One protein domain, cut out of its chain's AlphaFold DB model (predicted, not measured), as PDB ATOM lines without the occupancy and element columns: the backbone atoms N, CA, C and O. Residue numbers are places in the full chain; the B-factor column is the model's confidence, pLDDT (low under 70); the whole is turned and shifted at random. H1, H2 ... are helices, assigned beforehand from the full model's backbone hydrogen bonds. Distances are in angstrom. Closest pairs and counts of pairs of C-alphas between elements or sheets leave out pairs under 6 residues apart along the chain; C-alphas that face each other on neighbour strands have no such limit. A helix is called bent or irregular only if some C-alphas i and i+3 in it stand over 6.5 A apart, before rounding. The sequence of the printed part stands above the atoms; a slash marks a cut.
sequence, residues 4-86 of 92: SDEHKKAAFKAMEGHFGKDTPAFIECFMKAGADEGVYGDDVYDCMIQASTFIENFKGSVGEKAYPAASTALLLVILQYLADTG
ATOM      1  N   SER A   4     -63.477  93.478 -10.136       74.06
ATOM      2  CA  SER A   4     -62.012  93.391 -10.022       74.06
ATOM      3  C   SER A   4     -61.561  92.784  -8.681       74.06
ATOM      4  O   SER A   4     -60.644  91.960  -8.633       74.06
ATOM      5  N   ASP A   5     -62.255  93.089  -7.576       80.31
ATOM      6  CA  ASP A   5     -61.971  92.479  -6.266       80.31
ATOM      7  C   ASP A   5     -62.290  90.974  -6.247       80.31
ATOM      8  O   ASP A   5     -61.611  90.197  -5.568       80.31
ATOM      9  N   GLU A   6     -63.329  90.554  -6.972       83.94
ATOM     10  CA  GLU A   6     -63.700  89.141  -7.107       83.94
ATOM     11  C   GLU A   6     -62.670  88.367  -7.938       83.94
ATOM     12  O   GLU A   6     -62.234  87.298  -7.500       83.94
ATOM     13  N   HIS A   7     -62.200  88.934  -9.056       78.00
ATOM     14  CA  HIS A   7     -61.119  88.353  -9.862       78.00
ATOM     15  C   HIS A   7     -59.827  88.199  -9.066       78.00
ATOM     16  O   HIS A   7     -59.260  87.106  -9.001       78.00
ATOM     17  N   LYS A   8     -59.402  89.261  -8.374       82.19
ATOM     18  CA  LYS A   8     -58.224  89.225  -7.504       82.19
ATOM     19  C   LYS A   8     -58.325  88.117  -6.458       82.19
ATOM     20  O   LYS A   8     -57.376  87.361  -6.243       82.19
ATOM     21  N   LYS A   9     -59.483  87.998  -5.801       85.25
ATOM     22  CA  LYS A   9     -59.710  86.973  -4.776       85.25
ATOM     23  C   LYS A   9     -59.692  85.559  -5.360       85.25
ATOM     24  O   LYS A   9     -59.151  84.658  -4.721       85.25
ATOM     25  N   ALA A  10     -60.264  85.359  -6.547       84.38
ATOM     26  CA  ALA A  10     -60.244  84.073  -7.236       84.38
ATOM     27  C   ALA A  10     -58.813  83.658  -7.612       84.38
ATOM     28  O   ALA A  10     -58.399  82.548  -7.276       84.38
ATOM     29  N   ALA A  11     -58.039  84.571  -8.207       79.81
ATOM     30  CA  ALA A  11     -56.642  84.337  -8.568       79.81
ATOM     31  C   ALA A  11     -55.784  83.980  -7.343       79.81
ATOM     32  O   ALA A  11     -55.032  83.006  -7.366       79.81
ATOM     33  N   PHE A  12     -55.938  84.711  -6.235       84.31
ATOM     34  CA  PHE A  12     -55.159  84.456  -5.019       84.31
ATOM     35  C   PHE A  12     -55.508  83.105  -4.396       84.31
ATOM     36  O   PHE A  12     -54.611  82.355  -4.021       84.31
ATOM     37  N   LYS A  13     -56.796  82.753  -4.349       85.06
ATOM     38  CA  LYS A  13     -57.243  81.455  -3.834       85.06
ATOM     39  C   LYS A  13     -56.724  80.289  -4.682       85.06
ATOM     40  O   LYS A  13     -56.367  79.252  -4.126       85.06
ATOM     41  N   ALA A  14     -56.677  80.449  -6.007       79.62
ATOM     42  CA  ALA A  14     -56.104  79.447  -6.900       79.62
ATOM     43  C   ALA A  14     -54.613  79.230  -6.593       79.62
ATOM     44  O   ALA A  14     -54.174  78.098  -6.407       79.62
ATOM     45  N   MET A  15     -53.852  80.315  -6.427       80.69
ATOM     46  CA  MET A  15     -52.428  80.229  -6.088       80.69
ATOM     47  C   MET A  15     -52.179  79.646  -4.694       80.69
ATOM     48  O   MET A  15     -51.290  78.807  -4.548       80.69
ATOM     49  N   GLU A  16     -52.996  79.996  -3.692       83.56
ATOM     50  CA  GLU A  16     -52.914  79.416  -2.342       83.56
ATOM     51  C   GLU A  16     -53.076  77.895  -2.356       83.56
ATOM     52  O   GLU A  16     -52.351  77.194  -1.649       83.56
ATOM     53  N   GLY A  17     -53.972  77.373  -3.198       76.50
ATOM     54  CA  GLY A  17     -54.167  75.934  -3.367       76.50
ATOM     55  C   GLY A  17     -52.940  75.198  -3.919       76.50
ATOM     56  O   GLY A  17     -52.764  74.012  -3.632       76.50
ATOM     57  N   HIS A  18     -52.077  75.882  -4.676       73.19
ATOM     58  CA  HIS A  18     -50.915  75.272  -5.329       73.19
ATOM     59  C   HIS A  18     -49.596  75.510  -4.596       73.19
ATOM     60  O   HIS A  18     -48.773  74.597  -4.518       73.19
ATOM     61  N   PHE A  19     -49.397  76.713  -4.063       71.31
ATOM     62  CA  PHE A  19     -48.131  77.145  -3.473       71.31
ATOM     63  C   PHE A  19     -48.189  77.276  -1.948       71.31
ATOM     64  O   PHE A  19     -47.151  77.409  -1.300       71.31
ATOM     65  N   GLY A  20     -49.381  77.214  -1.340       78.69
ATOM     66  CA  GLY A  20     -49.549  77.280   0.110       78.69
ATOM     67  C   GLY A  20     -48.866  78.513   0.704       78.69
ATOM     68  O   GLY A  20     -49.194  79.646   0.353       78.69
ATOM     69  N   LYS A  21     -47.878  78.296   1.579       78.94
ATOM     70  CA  LYS A  21     -47.122  79.370   2.248       78.94
ATOM     71  C   LYS A  21     -46.275  80.235   1.301       78.94
ATOM     72  O   LYS A  21     -45.958  81.363   1.659       78.94
ATOM     73  N   ASP A  22     -45.913  79.718   0.127       73.31
ATOM     74  CA  ASP A  22     -45.023  80.401  -0.822       73.31
ATOM     75  C   ASP A  22     -45.806  81.288  -1.812       73.31
ATOM     76  O   ASP A  22     -45.228  82.052  -2.588       73.31
ATOM     77  N   THR A  23     -47.141  81.246  -1.737       79.00
ATOM     78  CA  THR A  23     -48.069  82.021  -2.570       79.00
ATOM     79  C   THR A  23     -47.773  83.523  -2.605       79.00
ATOM     80  O   THR A  23     -47.740  84.075  -3.707       79.00
ATOM     81  N   PRO A  24     -47.514  84.215  -1.474       77.44
ATOM     82  CA  PRO A  24     -47.255  85.655  -1.507       77.44
ATOM     83  C   PRO A  24     -46.001  86.013  -2.313       77.44
ATOM     84  O   PRO A  24     -46.032  86.955  -3.100       77.44
ATOM     85  N   ALA A  25     -44.928  85.229  -2.169       72.94
ATOM     86  CA  ALA A  25     -43.673  85.456  -2.885       72.94
ATOM     87  C   ALA A  25     -43.821  85.204  -4.395       72.94
ATOM     88  O   ALA A  25     -43.280  85.955  -5.207       72.94
ATOM     89  N   PHE A  26     -44.592  84.179  -4.779       74.81
ATOM     90  CA  PHE A  26     -44.907  83.911  -6.183       74.81
ATOM     91  C   PHE A  26     -45.734  85.041  -6.807       74.81
ATOM     92  O   PHE A  26     -45.384  85.537  -7.876       74.81
ATOM     93  N   ILE A  27     -46.793  85.484  -6.119       79.12
ATOM     94  CA  ILE A  27     -47.649  86.595  -6.556       79.12
ATOM     95  C   ILE A  27     -46.823  87.866  -6.749       79.12
ATOM     96  O   ILE A  27     -46.949  88.516  -7.780       79.12
ATOM     97  N   GLU A  28     -45.954  88.211  -5.798       79.25
ATOM     98  CA  GLU A  28     -45.102  89.400  -5.896       79.25
ATOM     99  C   GLU A  28     -44.174  89.343  -7.119       79.25
ATOM    100  O   GLU A  28     -44.111  90.302  -7.894       79.25
ATOM    101  N   CYS A  29     -43.507  88.205  -7.342       72.56
ATOM    102  CA  CYS A  29     -42.644  88.016  -8.509       72.56
ATOM    103  C   CYS A  29     -43.431  88.108  -9.823       72.56
ATOM    104  O   CYS A  29     -42.985  88.759 -10.766       72.56
ATOM    105  N   PHE A  30     -44.612  87.490  -9.873       75.94
ATOM    106  CA  PHE A  30     -45.467  87.480 -11.055       75.94
ATOM    107  C   PHE A  30     -46.010  88.872 -11.389       75.94
ATOM    108  O   PHE A  30     -45.948  89.298 -12.538       75.94
ATOM    109  N   MET A  31     -46.497  89.612 -10.389       77.31
ATOM    110  CA  MET A  31     -47.004  90.977 -10.566       77.31
ATOM    111  C   MET A  31     -45.907  91.919 -11.065       77.31
ATOM    112  O   MET A  31     -46.158  92.754 -11.931       77.31
ATOM    113  N   LYS A  32     -44.685  91.773 -10.542       74.56
ATOM    114  CA  LYS A  32     -43.533  92.562 -10.986       74.56
ATOM    115  C   LYS A  32     -43.184  92.279 -12.447       74.56
ATOM    116  O   LYS A  32     -43.029  93.217 -13.218       74.56
ATOM    117  N   ALA A  33     -43.127  91.005 -12.828       69.50
ATOM    118  CA  ALA A  33     -42.888  90.606 -14.210       69.50
ATOM    119  C   ALA A  33     -43.987  91.087 -15.167       69.50
ATOM    120  O   ALA A  33     -43.686  91.617 -16.229       69.50
ATOM    121  N   GLY A  34     -45.257  90.951 -14.773       70.06
ATOM    122  CA  GLY A  34     -46.382  91.456 -15.557       70.06
ATOM    123  C   GLY A  34     -46.293  92.967 -15.773       70.06
ATOM    124  O   GLY A  34     -46.449  93.433 -16.896       70.06
ATOM    125  N   ALA A  35     -45.953  93.725 -14.727       73.50
ATOM    126  CA  ALA A  35     -45.785  95.172 -14.826       73.50
ATOM    127  C   ALA A  35     -44.633  95.590 -15.760       73.50
ATOM    128  O   ALA A  35     -44.772  96.599 -16.454       73.50
ATOM    129  N   ASP A  36     -43.532  94.828 -15.793       70.44
ATOM    130  CA  ASP A  36     -42.399  95.050 -16.707       70.44
ATOM    131  C   ASP A  36     -42.782  94.788 -18.182       70.44
ATOM    132  O   ASP A  36     -42.269  95.456 -19.079       70.44
ATOM    133  N   GLU A  37     -43.728  93.876 -18.428       67.38
ATOM    134  CA  GLU A  37     -44.282  93.548 -19.755       67.38
ATOM    135  C   GLU A  37     -45.503  94.412 -20.140       67.38
ATOM    136  O   GLU A  37     -46.101  94.233 -21.200       67.38
ATOM    137  N   GLY A  38     -45.895  95.368 -19.290       72.62
ATOM    138  CA  GLY A  38     -47.036  96.251 -19.545       72.62
ATOM    139  C   GLY A  38     -48.412  95.621 -19.290       72.62
ATOM    140  O   GLY A  38     -49.417  96.151 -19.764       72.62
ATOM    141  N   VAL A  39     -48.472  94.510 -18.550       72.69
ATOM    142  CA  VAL A  39     -49.712  93.845 -18.126       72.69
ATOM    143  C   VAL A  39     -50.185  94.450 -16.805       72.69
ATOM    144  O   VAL A  39     -49.468  94.427 -15.801       72.69
ATOM    145  N   TYR A  40     -51.408  94.978 -16.785       73.50
ATOM    146  CA  TYR A  40     -51.965  95.695 -15.635       73.50
ATOM    147  C   TYR A  40     -53.433  95.338 -15.396       73.50
ATOM    148  O   TYR A  40     -54.111  94.799 -16.263       73.50
ATOM    149  N   GLY A  41     -53.949  95.716 -14.225       74.31
ATOM    150  CA  GLY A  41     -55.377  95.606 -13.929       74.31
ATOM    151  C   GLY A  41     -55.849  94.156 -13.890       74.31
ATOM    152  O   GLY A  41     -55.186  93.319 -13.287       74.31
ATOM    153  N   ASP A  42     -56.995  93.872 -14.502       77.44
ATOM    154  CA  ASP A  42     -57.608  92.542 -14.443       77.44
ATOM    155  C   ASP A  42     -56.848  91.490 -15.278       77.44
ATOM    156  O   ASP A  42     -56.818  90.319 -14.898       77.44
ATOM    157  N   ASP A  43     -56.109  91.914 -16.310       74.88
ATOM    158  CA  ASP A  43     -55.328  91.027 -17.186       74.88
ATOM    159  C   ASP A  43     -54.274  90.219 -16.410       74.88
ATOM    160  O   ASP A  43     -54.014  89.053 -16.710       74.88
ATOM    161  N   VAL A  44     -53.682  90.807 -15.363       77.19
ATOM    162  CA  VAL A  44     -52.686  90.103 -14.538       77.19
ATOM    163  C   VAL A  44     -53.326  88.968 -13.738       77.19
ATOM    164  O   VAL A  44     -52.708  87.920 -13.543       77.19
ATOM    165  N   TYR A  45     -54.575  89.150 -13.300       79.56
ATOM    166  CA  TYR A  45     -55.314  88.136 -12.557       79.56
ATOM    167  C   TYR A  45     -55.802  87.029 -13.490       79.56
ATOM    168  O   TYR A  45     -55.728  85.859 -13.114       79.56
ATOM    169  N   ASP A  46     -56.192  87.360 -14.720       77.62
ATOM    170  CA  ASP A  46     -56.502  86.368 -15.752       77.62
ATOM    171  C   ASP A  46     -55.274  85.523 -16.107       77.62
ATOM    172  O   ASP A  46     -55.359  84.292 -16.160       77.62
ATOM    173  N   CYS A  47     -54.103  86.149 -16.257       76.12
ATOM    174  CA  CYS A  47     -52.849  85.426 -16.451       76.12
ATOM    175  C   CYS A  47     -52.518  84.511 -15.262       76.12
ATOM    176  O   CYS A  47     -52.068  83.382 -15.466       76.12
ATOM    177  N   MET A  48     -52.777  84.946 -14.025       78.38
ATOM    178  CA  MET A  48     -52.636  84.081 -12.849       78.38
ATOM    179  C   MET A  48     -53.599  82.890 -12.904       78.38
ATOM    180  O   MET A  48     -53.180  81.753 -12.692       78.38
ATOM    181  N   ILE A  49     -54.874  83.107 -13.225       79.50
ATOM    182  CA  ILE A  49     -55.851  82.016 -13.333       79.50
ATOM    183  C   ILE A  49     -55.396  81.001 -14.390       79.50
ATOM    184  O   ILE A  49     -55.336  79.805 -14.102       79.50
ATOM    185  N   GLN A  50     -54.970  81.455 -15.567       79.31
ATOM    186  CA  GLN A  50     -54.436  80.566 -16.606       79.31
ATOM    187  C   GLN A  50     -53.178  79.812 -16.149       79.31
ATOM    188  O   GLN A  50     -53.040  78.615 -16.420       79.31
ATOM    189  N   ALA A  51     -52.280  80.470 -15.411       76.50
ATOM    190  CA  ALA A  51     -51.103  79.822 -14.841       76.50
ATOM    191  C   ALA A  51     -51.483  78.712 -13.843       76.50
ATOM    192  O   ALA A  51     -50.842  77.661 -13.836       76.50
ATOM    193  N   SER A  52     -52.553  78.882 -13.056       76.38
ATOM    194  CA  SER A  52     -53.049  77.815 -12.174       76.38
ATOM    195  C   SER A  52     -53.542  76.592 -12.957       76.38
ATOM    196  O   SER A  52     -53.153  75.468 -12.646       76.38
ATOM    197  N   THR A  53     -54.267  76.793 -14.063       80.12
ATOM    198  CA  THR A  53     -54.671  75.697 -14.960       80.12
ATOM    199  C   THR A  53     -53.464  74.967 -15.554       80.12
ATOM    200  O   THR A  53     -53.461  73.738 -15.659       80.12
ATOM    201  N   PHE A  54     -52.404  75.694 -15.922       80.69
ATOM    202  CA  PHE A  54     -51.155  75.071 -16.363       80.69
ATOM    203  C   PHE A  54     -50.540  74.190 -15.265       80.69
ATOM    204  O   PHE A  54     -50.141  73.059 -15.540       80.69
ATOM    205  N   ILE A  55     -50.503  74.675 -14.021       78.69
ATOM    206  CA  ILE A  55     -49.968  73.937 -12.868       78.69
ATOM    207  C   ILE A  55     -50.776  72.658 -12.594       78.69
ATOM    208  O   ILE A  55     -50.187  71.606 -12.332       78.69
ATOM    209  N   GLU A  56     -52.104  72.707 -12.699       78.81
ATOM    210  CA  GLU A  56     -52.970  71.528 -12.558       78.81
ATOM    211  C   GLU A  56     -52.708  70.479 -13.643       78.81
ATOM    212  O   GLU A  56     -52.521  69.294 -13.342       78.81
ATOM    213  N   ASN A  57     -52.619  70.912 -14.901       82.75
ATOM    214  CA  ASN A  57     -52.288  70.030 -16.020       82.75
ATOM    215  C   ASN A  57     -50.891  69.424 -15.857       82.75
ATOM    216  O   ASN A  57     -50.686  68.229 -16.089       82.75
ATOM    217  N   PHE A  58     -49.936  70.226 -15.389       82.31
ATOM    218  CA  PHE A  58     -48.595  69.766 -15.077       82.31
ATOM    219  C   PHE A  58     -48.609  68.701 -13.974       82.31
ATOM    220  O   PHE A  58     -48.019  67.637 -14.172       82.31
ATOM    221  N   LYS A  59     -49.348  68.914 -12.872       79.56
ATOM    222  CA  LYS A  59     -49.560  67.904 -11.817       79.56
ATOM    223  C   LYS A  59     -50.083  66.590 -12.395       79.56
ATOM    224  O   LYS A  59     -49.555  65.529 -12.059       79.56
ATOM    225  N   GLY A  60     -51.081  66.660 -13.278       80.00
ATOM    226  CA  GLY A  60     -51.621  65.492 -13.977       80.00
ATOM    227  C   GLY A  60     -50.572  64.759 -14.820       80.00
ATOM    228  O   GLY A  60     -50.542  63.531 -14.823       80.00
ATOM    229  N   SER A  61     -49.675  65.498 -15.481       85.12
ATOM    230  CA  SER A  61     -48.643  64.934 -16.363       85.12
ATOM    231  C   SER A  61     -47.480  64.248 -15.632       85.12
ATOM    232  O   SER A  61     -46.941  63.265 -16.137       85.12
ATOM    233  N   VAL A  62     -47.097  64.731 -14.444       84.88
ATOM    234  CA  VAL A  62     -45.961  64.186 -13.668       84.88
ATOM    235  C   VAL A  62     -46.389  63.196 -12.580       84.88
ATOM    236  O   VAL A  62     -45.567  62.432 -12.075       84.88
ATOM    237  N   GLY A  63     -47.675  63.187 -12.224       82.44
ATOM    238  CA  GLY A  63     -48.224  62.374 -11.144       82.44
ATOM    239  C   GLY A  63     -47.922  62.934  -9.750       82.44
ATOM    240  O   GLY A  63     -46.918  63.605  -9.505       82.44
ATOM    241  N   GLU A  64     -48.793  62.627  -8.785       81.81
ATOM    242  CA  GLU A  64     -48.782  63.276  -7.462       81.81
ATOM    243  C   GLU A  64     -47.478  63.091  -6.677       81.81
ATOM    244  O   GLU A  64     -47.069  63.988  -5.946       81.81
ATOM    245  N   LYS A  65     -46.800  61.948  -6.843       84.12
ATOM    246  CA  LYS A  65     -45.546  61.650  -6.131       84.12
ATOM    247  C   LYS A  65     -44.367  62.494  -6.617       84.12
ATOM    248  O   LYS A  65     -43.514  62.846  -5.811       84.12
ATOM    249  N   ALA A  66     -44.302  62.793  -7.915       81.69
ATOM    250  CA  ALA A  66     -43.216  63.582  -8.497       81.69
ATOM    251  C   ALA A  66     -43.513  65.087  -8.465       81.69
ATOM    252  O   ALA A  66     -42.589  65.898  -8.543       81.69
ATOM    253  N   TYR A  67     -44.787  65.457  -8.306       80.62
ATOM    254  CA  TYR A  67     -45.246  66.840  -8.333       80.62
ATOM    255  C   TYR A  67     -44.484  67.792  -7.395       80.62
ATOM    256  O   TYR A  67     -44.122  68.855  -7.880       80.62
ATOM    257  N   PRO A  68     -44.138  67.464  -6.132       77.12
ATOM    258  CA  PRO A  68     -43.414  68.401  -5.262       77.12
ATOM    259  C   PRO A  68     -42.034  68.823  -5.799       77.12
ATOM    260  O   PRO A  68     -41.650  69.990  -5.725       77.12
ATOM    261  N   ALA A  69     -41.277  67.877  -6.362       76.25
ATOM    262  CA  ALA A  69     -39.979  68.170  -6.970       76.25
ATOM    263  C   ALA A  69     -40.153  68.888  -8.316       76.25
ATOM    264  O   ALA A  69     -39.437  69.841  -8.622       76.25
ATOM    265  N   ALA A  70     -41.141  68.455  -9.099       78.12
ATOM    266  CA  ALA A  70     -41.440  69.006 -10.410       78.12
ATOM    267  C   ALA A  70     -41.967  70.453 -10.330       78.12
ATOM    268  O   ALA A  70     -41.570  71.290 -11.134       78.12
ATOM    269  N   SER A  71     -42.816  70.772  -9.348       74.62
ATOM    270  CA  SER A  71     -43.349  72.120  -9.113       74.62
ATOM    271  C   SER A  71     -42.260  73.074  -8.631       74.62
ATOM    272  O   SER A  71     -42.213  74.216  -9.076       74.62
ATOM    273  N   THR A  72     -41.333  72.592  -7.799       73.69
ATOM    274  CA  THR A  72     -40.143  73.352  -7.393       73.69
ATOM    275  C   THR A  72     -39.257  73.672  -8.598       73.69
ATOM    276  O   THR A  72     -38.829  74.811  -8.768       73.69
ATOM    277  N   ALA A  73     -39.006  72.689  -9.470       78.44
ATOM    278  CA  ALA A  73     -38.237  72.898 -10.695       78.44
ATOM    279  C   ALA A  73     -38.936  73.881 -11.648       78.44
ATOM    280  O   ALA A  73     -38.291  74.783 -12.176       78.44
ATOM    281  N   LEU A  74     -40.254  73.751 -11.820       78.81
ATOM    282  CA  LEU A  74     -41.063  74.674 -12.613       78.81
ATOM    283  C   LEU A  74     -40.988  76.102 -12.059       78.81
ATOM    284  O   LEU A  74     -40.760  77.038 -12.821       78.81
ATOM    285  N   LEU A  75     -41.120  76.266 -10.741       73.56
ATOM    286  CA  LEU A  75     -40.991  77.557 -10.071       73.56
ATOM    287  C   LEU A  75     -39.615  78.180 -10.333       73.56
ATOM    288  O   LEU A  75     -39.541  79.346 -10.702       73.56
ATOM    289  N   LEU A  76     -38.534  77.408 -10.193       71.44
ATOM    290  CA  LEU A  76     -37.175  77.885 -10.464       71.44
ATOM    291  C   LEU A  76     -36.984  78.293 -11.928       71.44
ATOM    292  O   LEU A  76     -36.368  79.321 -12.182       71.44
ATOM    293  N   VAL A  77     -37.528  77.530 -12.881       74.00
ATOM    294  CA  VAL A  77     -37.465  77.868 -14.313       74.00
ATOM    295  C   VAL A  77     -38.234  79.152 -14.608       74.00
ATOM    296  O   VAL A  77     -37.720  80.002 -15.326       74.00
ATOM    297  N   ILE A  78     -39.427  79.324 -14.032       71.94
ATOM    298  CA  ILE A  78     -40.210  80.555 -14.180       71.94
ATOM    299  C   ILE A  78     -39.452  81.733 -13.566       71.94
ATOM    300  O   ILE A  78     -39.267  82.743 -14.232       71.94
ATOM    301  N   LEU A  79     -38.964  81.609 -12.330       67.81
ATOM    302  CA  LEU A  79     -38.215  82.678 -11.664       67.81
ATOM    303  C   LEU A  79     -36.931  83.040 -12.419       67.81
ATOM    304  O   LEU A  79     -36.618  84.222 -12.543       67.81
ATOM    305  N   GLN A  80     -36.210  82.049 -12.947       70.62
ATOM    306  CA  GLN A  80     -35.022  82.269 -13.767       70.62
ATOM    307  C   GLN A  80     -35.381  82.961 -15.083       70.62
ATOM    308  O   GLN A  80     -34.739  83.942 -15.439       70.62
ATOM    309  N   TYR A  81     -36.432  82.504 -15.769       68.00
ATOM    310  CA  TYR A  81     -36.935  83.148 -16.978       68.00
ATOM    311  C   TYR A  81     -37.282  84.613 -16.705       68.00
ATOM    312  O   TYR A  81     -36.782  85.482 -17.403       68.00
ATOM    313  N   LEU A  82     -38.022  84.901 -15.631       64.19
ATOM    314  CA  LEU A  82     -38.356  86.267 -15.224       64.19
ATOM    315  C   LEU A  82     -37.121  87.103 -14.855       64.19
ATOM    316  O   LEU A  82     -37.097  88.304 -15.104       64.19
ATOM    317  N   ALA A  83     -36.085  86.497 -14.274       64.81
ATOM    318  CA  ALA A  83     -34.823  87.181 -13.998       64.81
ATOM    319  C   ALA A  83     -34.023  87.485 -15.279       64.81
ATOM    320  O   ALA A  83     -33.367  88.525 -15.353       64.81
ATOM    321  N   ASP A  84     -34.090  86.602 -16.279       65.44
ATOM    322  CA  ASP A  84     -33.387  86.725 -17.562       65.44
ATOM    323  C   ASP A  84     -34.122  87.627 -18.569       65.44
ATOM    324  O   ASP A  84     -33.481  88.274 -19.404       65.44
ATOM    325  N   THR A  85     -35.456  87.682 -18.498       58.34
ATOM    326  CA  THR A  85     -36.312  88.535 -19.338       58.34
ATOM    327  C   THR A  85     -36.728  89.834 -18.665       58.34
ATOM    328  O   THR A  85     -37.165  90.743 -19.367       58.34
ATOM    329  N   GLY A  86     -36.542  89.967 -17.346       53.16
ATOM    330  CA  GLY A  86     -36.681  91.234 -16.633       53.16
ATOM    331  C   GLY A  86     -35.896  92.330 -17.355       53.16
ATOM    332  O   GLY A  86     -34.862  92.023 -17.965       53.16
TER     333      GLY A  86
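What this domain is: This is residues 4 to 86 of the 92 residues of an uncharacterized protein of Pseudogymnoascus sp. VKM F-4517 (FW-2822) (UniProt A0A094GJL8). Two helical Vs pack together through H1a and H2: the long helix H1 is bent into arms H1a and H1b, and H2 and H3 form a hairpin that opens away from its link. H1a lies side by side with H2, while H1b comes near H3 toward their last residues. The 83 printed residues hold three named helices, H1, H2, H3 in chain order, and no named strand: the class is all helix. The whole is compact, with a radius of gyration of the C-alphas of 12.8 A and spans of 36 by 31 by 21 A.

How they stand to each other: H1, residues 4 to 36, was assigned as one helix by its hydrogen bonds but is bent: C-alphas 18 and 21 are 9.4 A apart. Its arms H1a, residues 4 to 18, and H1b, residues 21 to 36, touch through residues 12 to 16 and 23 to 27 alone, at a steep tilt of 52 degrees, opposite ways; their closest C-alphas, of Glu 16 and Thr 23, are 5.5 A apart. H1b is irregular, with C-alphas 21 and 24 7.3 A apart. H1a touches H2, residues 42 to 62, at a shallow tilt of 22 degrees, the same way; the closest C-alphas, of Ala 11 and Ile 49, are 5.4 A apart. H2 and H3, residues 67 to 85, are a hairpin at a steep tilt of 42 degrees, and touch through residues 55 to 62 and 67 to 71 alone; the closest C-alphas, of Lys 59 and Tyr 67, are 5.6 A apart. H1b and H3 are close but not clearly touching, with the closest C-alphas, of Ala 33 and Leu 82, 6.4 A apart. H1a and H3 are apart. In H2 and H3 every O i to N i+4 pair is within hydrogen-bond range, in H1a 10 of 11, in H1b 11 of 12.

Where its parts are: H1a measures 21.8 A from C-alpha 4 at (-62.012, 93.391, -10.022), H1b 25.0 A, H2 30.7 A, and H3 25.9 A to C-alpha 85 at (-36.312, 88.535, -19.338).

The domain as a whole: The C-alphas farthest apart, of Gly 38 and Lys 65, are 37.1 A apart. The printed part has no cut, and both links are tight. The pLDDT is under 70 at residues 33, 37, 79 and 81 to 86.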